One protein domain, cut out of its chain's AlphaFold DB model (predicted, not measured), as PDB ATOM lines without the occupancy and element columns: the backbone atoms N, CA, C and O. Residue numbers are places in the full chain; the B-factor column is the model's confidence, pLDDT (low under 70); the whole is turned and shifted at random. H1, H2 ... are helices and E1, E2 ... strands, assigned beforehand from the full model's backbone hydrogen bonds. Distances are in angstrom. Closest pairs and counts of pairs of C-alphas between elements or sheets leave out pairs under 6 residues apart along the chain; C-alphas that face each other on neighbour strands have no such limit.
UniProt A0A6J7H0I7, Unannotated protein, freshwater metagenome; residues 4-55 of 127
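AT A GLANCE: This is residues 4 to 55 of the 127 residues of the protein "Unannotated protein" of freshwater metagenome (UniProt A0A6J7H0I7). A short two-stranded ribbon, E1 and E2, lies in the middle of a loose, elongated shape, with the small helices H1 and H2 at one end and H3 toward the other. The one long helix, H4, folds back past the ribbon, with few close approaches to it. The printed part has 52 residues, with four named helices and two named strands in the order E1, H1, H2, E2, H3, H4; the sheet is E1 - E2, antiparallel, and the class is mostly helix. The radius of gyration of the C-alphas is 13.2 A, and the spans are 37 by 22 by 18 A.

IN THESE COORDINATES: Find C-alpha 4 at (-3.929, -4.478, 17.361), where E1, residues 4 to 6, begins. H1 follows as residues 7 to 10 and H2 as residues 12 to 15. E2 is residues 22 to 25, 10.1 A long, starting at C-alpha 22 at (-1.578, -6.447, 11.050). After H3, residues 33 to 36, look for H4, residues 39 to 54, which runs 22.0 A to C-alpha 54 at (4.960, -7.656, 21.542).

HOW THE PARTS SIT: Start at E1 and E2, antiparallel at 160 degrees: N 5 and O 23 are 2.8 A apart and N 23 and O 5 2.9 A, both within hydrogen-bond range. H1 and H2 touch only at the corner, closest at the C-alphas of Ser 8 and Ala 15, 4.5 A. The closest C-alphas of E2 and H4, Ala 24 and Ala 46, are 6.7 A apart. H3 and H4 are close but not clearly touching, with Ala 34 and Thr 42 the closest C-alphas at 7.3 A. H2 and H4 are apart. Every O i to N i+4 pair of H4 is within hydrogen-bond range; H1, H2 and H3 are too short for such a pair.

THE WHOLE: Look to Gln 16 and Gly 30 for the two C-alphas farthest apart, 38.6 A. The printed part has no cut, and no link is long. Its mean pLDDT is 93.6, and no printed residue of this model is under 70.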
ATOM      1  N   PHE A   4      -4.579  -3.795  18.473       96.25
ATOM      2  CA  PHE A   4      -3.929  -4.478  17.361       96.25
ATOM      3  C   PHE A   4      -4.715  -5.732  16.991       96.25
ATOM      4  O   PHE A   4      -5.165  -6.485  17.849       96.25
ATOM      5  N   THR A   5      -4.882  -5.965  15.697       96.44
ATOM      6  CA  THR A   5      -5.456  -7.194  15.159       96.44
ATOM      7  C   THR A   5      -4.435  -7.853  14.249       96.44
ATOM      8  O   THR A   5      -4.059  -7.288  13.226       96.44
ATOM      9  N   LEU A   6      -4.009  -9.062  14.611       95.31
ATOM     10  CA  LEU A   6      -3.154  -9.903  13.776       95.31
ATOM     11  C   LEU A   6      -4.004 -10.530  12.674       95.31
ATOM     12  O   LEU A   6      -4.544 -11.626  12.828       95.31
ATOM     13  N   SER A   7      -4.180  -9.800  11.577       97.31
ATOM     14  CA  SER A   7      -5.135 -10.160  10.537       97.31
ATOM     15  C   SER A   7      -4.813 -11.494   9.878       97.31
ATOM     16  O   SER A   7      -5.693 -12.347   9.766       97.31
ATOM     17  N   SER A   8      -3.548 -11.755   9.563       96.94
ATOM     18  CA  SER A   8      -3.156 -13.058   9.010       96.94
ATOM     19  C   SER A   8      -3.440 -14.236   9.955       96.94
ATOM     20  O   SER A   8      -3.587 -15.353   9.484       96.94
ATOM     21  N   ARG A   9      -3.597 -14.024  11.272       96.00
ATOM     22  CA  ARG A   9      -4.003 -15.096  12.204       96.00
ATOM     23  C   ARG A   9      -5.508 -15.336  12.251       96.00
ATOM     24  O   ARG A   9      -5.935 -16.421  12.623       96.00
ATOM     25  N   LYS A  10      -6.313 -14.330  11.912       97.50
ATOM     26  CA  LYS A  10      -7.779 -14.427  11.948       97.50
ATOM     27  C   LYS A  10      -8.376 -14.886  10.622       97.50
ATOM     28  O   LYS A  10      -9.426 -15.517  10.624       97.50
ATOM     29  N   TRP A  11      -7.732 -14.553   9.506       97.62
ATOM     30  CA  TRP A  11      -8.262 -14.790   8.165       97.62
ATOM     31  C   TRP A  11      -7.253 -15.609   7.343       97.62
ATOM     32  O   TRP A  11      -6.286 -15.033   6.846       97.62
ATOM     33  N   PRO A  12      -7.462 -16.933   7.168       95.81
ATOM     34  CA  PRO A  12      -6.463 -17.832   6.574       95.81
ATOM     35  C   PRO A  12      -5.958 -17.421   5.185       95.81
ATOM     36  O   PRO A  12      -4.773 -17.539   4.899       95.81
ATOM     37  N   HIS A  13      -6.821 -16.855   4.339       96.19
ATOM     38  CA  HIS A  13      -6.430 -16.366   3.011       96.19
ATOM     39  C   HIS A  13      -5.434 -15.187   3.062       96.19
ATOM     40  O   HIS A  13      -4.726 -14.930   2.095       96.19
ATOM     41  N   LEU A  14      -5.352 -14.461   4.185       96.81
ATOM     42  CA  LEU A  14      -4.337 -13.424   4.407       96.81
ATOM     43  C   LEU A  14      -3.016 -13.997   4.932       96.81
ATOM     44  O   LEU A  14      -2.003 -13.305   4.877       96.81
ATOM     45  N   ALA A  15      -3.011 -15.224   5.459       94.75
ATOM     46  CA  ALA A  15      -1.792 -15.922   5.872       94.75
ATOM     47  C   ALA A  15      -1.019 -16.511   4.685       94.75
ATOM     48  O   ALA A  15       0.171 -16.758   4.803       94.75
ATOM     49  N   GLN A  16      -1.696 -16.729   3.554       94.88
ATOM     50  CA  GLN A  16      -1.108 -17.271   2.324       94.88
ATOM     51  C   GLN A  16      -0.314 -16.230   1.516       94.88
ATOM     52  O   GLN A  16       0.232 -16.561   0.471       94.88
ATOM     53  N   ARG A  17      -0.293 -14.968   1.957       93.94
ATOM     54  CA  ARG A  17       0.468 -13.892   1.314       93.94
ATOM     55  C   ARG A  17       1.924 -13.916   1.781       93.94
ATOM     56  O   ARG A  17       2.207 -14.376   2.881       93.94
ATOM     57  N   ASP A  18       2.810 -13.286   1.014       94.44
ATOM     58  CA  ASP A  18       4.250 -13.207   1.320       94.44
ATOM     59  C   ASP A  18       4.595 -12.315   2.532       94.44
ATOM     60  O   ASP A  18       5.759 -12.160   2.896       94.44
ATOM     61  N   ALA A  19       3.590 -11.706   3.168       93.88
ATOM     62  CA  ALA A  19       3.756 -10.841   4.326       93.88
ATOM     63  C   ALA A  19       2.616 -11.012   5.337       93.88
ATOM     64  O   ALA A  19       1.456 -11.246   4.985       93.88
ATOM     65  N   VAL A  20       2.940 -10.811   6.616       94.06
ATOM     66  CA  VAL A  20       1.957 -10.774   7.704       94.06
ATOM     67  C   VAL A  20       1.203  -9.448   7.673       94.06
ATOM     68  O   VAL A  20       1.807  -8.378   7.737       94.06
ATOM     69  N   LEU A  21      -0.129  -9.513   7.649       96.69
ATOM     70  CA  LEU A  21      -0.988  -8.344   7.781       96.69
ATOM     71  C   LEU A  21      -1.397  -8.138   9.241       96.69
ATOM     72  O   LEU A  21      -1.963  -9.027   9.884       96.69
ATOM     73  N   LEU A  22      -1.176  -6.922   9.732       96.06
ATOM     74  CA  LEU A  22      -1.578  -6.447  11.050       96.06
ATOM     75  C   LEU A  22      -2.366  -5.147  10.883       96.06
ATOM     76  O   LEU A  22      -1.991  -4.284  10.095       96.06
ATOM     77  N   ARG A  23      -3.464  -4.998  11.629       97.38
ATOM     78  CA  ARG A  23      -4.234  -3.753  11.691       97.38
ATOM     79  C   ARG A  23      -4.082  -3.116  13.064       97.38
ATOM     80  O   ARG A  23      -4.457  -3.729  14.061       97.38
ATOM     81  N   ALA A  24      -3.606  -1.879  13.105       96.19
ATOM     82  CA  ALA A  24      -3.667  -1.032  14.289       96.19
ATOM     83  C   ALA A  24      -4.946  -0.184  14.251       96.19
ATOM     84  O   ALA A  24      -5.405   0.225  13.189       96.19
ATOM     85  N   SER A  25      -5.573   0.041  15.399       95.00
ATOM     86  CA  SER A  25      -6.689   0.979  15.552       95.00
ATOM     87  C   SER A  25      -6.308   2.000  16.612       95.00
ATOM     88  O   SER A  25      -5.925   1.628  17.722       95.00
ATOM     89  N   LEU A  26      -6.405   3.279  16.261       93.31
ATOM     90  CA  LEU A  26      -6.053   4.411  17.109       93.31
ATOM     91  C   LEU A  26      -7.280   5.309  17.315       93.31
ATOM     92  O   LEU A  26      -8.254   5.221  16.570       93.31
ATOM     93  N   GLY A  27      -7.220   6.154  18.342       89.88
ATOM     94  CA  GLY A  27      -8.303   7.057  18.724       89.88
ATOM     95  C   GLY A  27      -9.214   6.500  19.821       89.88
ATOM     96  O   GLY A  27      -9.367   5.287  20.002       89.88
ATOM     97  N   ARG A  28      -9.815   7.422  20.572       89.31
ATOM     98  CA  ARG A  28     -10.793   7.170  21.636       89.31
ATOM     99  C   ARG A  28     -11.811   8.309  21.648       89.31
ATOM    100  O   ARG A  28     -11.541   9.383  21.126       89.31
ATOM    101  N   PHE A  29     -12.983   8.062  22.223       89.00
ATOM    102  CA  PHE A  29     -13.998   9.102  22.372       89.00
ATOM    103  C   PHE A  29     -13.457  10.276  23.204       89.00
ATOM    104  O   PHE A  29     -12.796  10.047  24.218       89.00
ATOM    105  N   GLY A  30     -13.736  11.505  22.761       87.00
ATOM    106  CA  GLY A  30     -13.281  12.736  23.416       87.00
ATOM    107  C   GLY A  30     -11.803  13.079  23.199       87.00
ATOM    108  O   GLY A  30     -11.305  13.992  23.847       87.00
ATOM    109  N   ASP A  31     -11.095  12.359  22.323       86.81
ATOM    110  CA  ASP A  31      -9.688  12.613  22.012       86.81
ATOM    111  C   ASP A  31      -9.472  12.722  20.500       86.81
ATOM    112  O   ASP A  31      -9.462  11.720  19.776       86.81
ATOM    113  N   ASP A  32      -9.237  13.952  20.048       81.44
ATOM    114  CA  ASP A  32      -9.046  14.273  18.635       81.44
ATOM    115  C   ASP A  32      -7.574  14.213  18.197       81.44
ATOM    116  O   ASP A  32      -7.270  14.407  17.018       81.44
ATOM    117  N   THR A  33      -6.638  13.889  19.099       83.62
ATOM    118  CA  THR A  33      -5.197  13.887  18.780       83.62
ATOM    119  C   THR A  33      -4.858  12.927  17.643       83.62
ATOM    120  O   THR A  33      -4.059  13.250  16.768       83.62
ATOM    121  N   ALA A  34      -5.505  11.760  17.600       80.00
ATOM    122  CA  ALA A  34      -5.296  10.777  16.540       80.00
ATOM    123  C   ALA A  34      -5.780  11.270  15.165       80.00
ATOM    124  O   ALA A  34      -5.243  10.845  14.145       80.00
ATOM    125  N   ALA A  35      -6.778  12.156  15.123       80.38
ATOM    126  CA  ALA A  35      -7.277  12.719  13.872       80.38
ATOM    127  C   ALA A  35      -6.342  13.801  13.309       80.38
ATOM    128  O   ALA A  35      -6.293  13.975  12.095       80.38
ATOM    129  N   GLN A  36      -5.598  14.491  14.178       86.38
ATOM    130  CA  GLN A  36      -4.752  15.635  13.819       86.38
ATOM    131  C   GLN A  36      -3.291  15.270  13.508       86.38
ATOM    132  O   GLN A  36      -2.581  16.077  12.915       86.38
ATOM    133  N   ARG A  37      -2.824  14.075  13.895       90.69
ATOM    134  CA  ARG A  37      -1.460  13.605  13.593       90.69
ATOM    135  C   ARG A  37      -1.228  13.427  12.097       90.69
ATOM    136  O   ARG A  37      -2.145  13.023  11.377       90.69
ATOM    137  N   SER A  38       0.020  13.627  11.668       95.44
ATOM    138  CA  SER A  38       0.502  13.201  10.351       95.44
ATOM    139  C   SER A  38       0.414  11.675  10.197       95.44
ATOM    140  O   SER A  38       0.162  10.941  11.165       95.44
ATOM    141  N   ASP A  39       0.565  11.177   8.971       96.19
ATOM    142  CA  ASP A  39       0.628   9.732   8.735       96.19
ATOM    143  C   ASP A  39       1.888   9.149   9.373       96.19
ATOM    144  O   ASP A  39       1.803   8.127  10.050       96.19
ATOM    145  N   GLU A  40       3.018   9.839   9.243       96.25
ATOM    146  CA  GLU A  40       4.306   9.460   9.816       96.25
ATOM    147  C   GLU A  40       4.214   9.304  11.340       96.25
ATOM    148  O   GLU A  40       4.478   8.220  11.862       96.25
ATOM    149  N   ASP A  41       3.704  10.316  12.050       95.44
ATOM    150  CA  ASP A  41       3.547  10.260  13.511       95.44
ATOM    151  C   ASP A  41       2.572   9.153  13.936       95.44
ATOM    152  O   ASP A  41       2.722   8.518  14.983       95.44
ATOM    153  N   THR A  42       1.530   8.917  13.132       95.50
ATOM    154  CA  THR A  42       0.556   7.848  13.386       95.50
ATOM    155  C   THR A  42       1.215   6.474  13.292       95.50
ATOM    156  O   THR A  42       0.930   5.597  14.116       95.50
ATOM    157  N   ILE A  43       2.092   6.286  12.307       96.12
ATOM    158  CA  ILE A  43       2.840   5.048  12.088       96.12
ATOM    159  C   ILE A  43       3.855   4.839  13.208       96.12
ATOM    160  O   ILE A  43       3.879   3.756  13.793       96.12
ATOM    161  N   ASP A  44       4.621   5.868  13.563       95.69
ATOM    162  CA  ASP A  44       5.652   5.786  14.598       95.69
ATOM    163  C   ASP A  44       5.057   5.433  15.962       95.69
ATOM    164  O   ASP A  44       5.520   4.503  16.626       95.69
ATOM    165  N   VAL A  45       3.951   6.082  16.344       94.94
ATOM    166  CA  VAL A  45       3.215   5.732  17.569       94.94
ATOM    167  C   VAL A  45       2.716   4.288  17.514       94.94
ATOM    168  O   VAL A  45       2.794   3.568  18.510       94.94
ATOM    169  N   ALA A  46       2.207   3.834  16.366       95.44
ATOM    170  CA  ALA A  46       1.716   2.469  16.234       95.44
ATOM    171  C   ALA A  46       2.831   1.420  16.329       95.44
ATOM    172  O   ALA A  46       2.620   0.375  16.945       95.44
ATOM    173  N   LEU A  47       4.006   1.682  15.757       96.06
ATOM    174  CA  LEU A  47       5.160   0.787  15.832       96.06
ATOM    175  C   LEU A  47       5.779   0.775  17.233       96.06
ATOM    176  O   LEU A  47       6.114  -0.301  17.729       96.06
ATOM    177  N   ALA A  48       5.866   1.928  17.898       96.06
ATOM    178  CA  ALA A  48       6.333   2.023  19.279       96.06
ATOM    179  C   ALA A  48       5.413   1.252  20.243       96.06
ATOM    180  O   ALA A  48       5.881   0.433  21.041       96.06
ATOM    181  N   ASP A  49       4.095   1.441  20.121       95.75
ATOM    182  CA  ASP A  49       3.108   0.699  20.908       95.75
ATOM    183  C   ASP A  49       3.162  -0.809  20.588       95.75
ATOM    184  O   ASP A  49       3.054  -1.635  21.495       95.75
ATOM    185  N   LEU A  50       3.367  -1.197  19.319       95.75
ATOM    186  CA  LEU A  50       3.499  -2.602  18.918       95.75
ATOM    187  C   LEU A  50       4.735  -3.248  19.548       95.75
ATOM    188  O   LEU A  50       4.629  -4.339  20.111       95.75
ATOM    189  N   ALA A  51       5.887  -2.584  19.476       96.38
ATOM    190  CA  ALA A  51       7.123  -3.056  20.088       96.38
ATOM    191  C   ALA A  51       6.961  -3.203  21.606       96.38
ATOM    192  O   ALA A  51       7.372  -4.212  22.170       96.38
ATOM    193  N   THR A  52       6.272  -2.256  22.248       96.31
ATOM    194  CA  THR A  52       5.995  -2.285  23.691       96.31
ATOM    195  C   THR A  52       5.186  -3.519  24.096       96.31
ATOM    196  O   THR A  52       5.520  -4.177  25.077       96.31
ATOM    197  N   VAL A  53       4.132  -3.868  23.347       95.12
ATOM    198  CA  VAL A  53       3.240  -4.984  23.721       95.12
ATOM    199  C   VAL A  53       3.699  -6.352  23.218       95.12
ATOM    200  O   VAL A  53       3.254  -7.368  23.743       95.12
ATOM    201  N   SER A  54       4.537  -6.400  22.179       92.50
ATOM    202  CA  SER A  54       4.960  -7.656  21.542       92.50
ATOM    203  C   SER A  54       6.442  -7.987  21.715       92.50
ATOM    204  O   SER A  54       6.833  -9.120  21.448       92.50
ATOM    205  N   GLY A  55       7.270  -7.020  22.118       94.75
ATOM    206  CA  GLY A  55       8.732  -7.133  22.113       94.75
ATOM    207  C   GLY A  55       9.359  -7.116  20.714       94.75
ATOM    208  O   GLY A  55      10.570  -7.270  20.587       94.75
TER     209      GLY A  55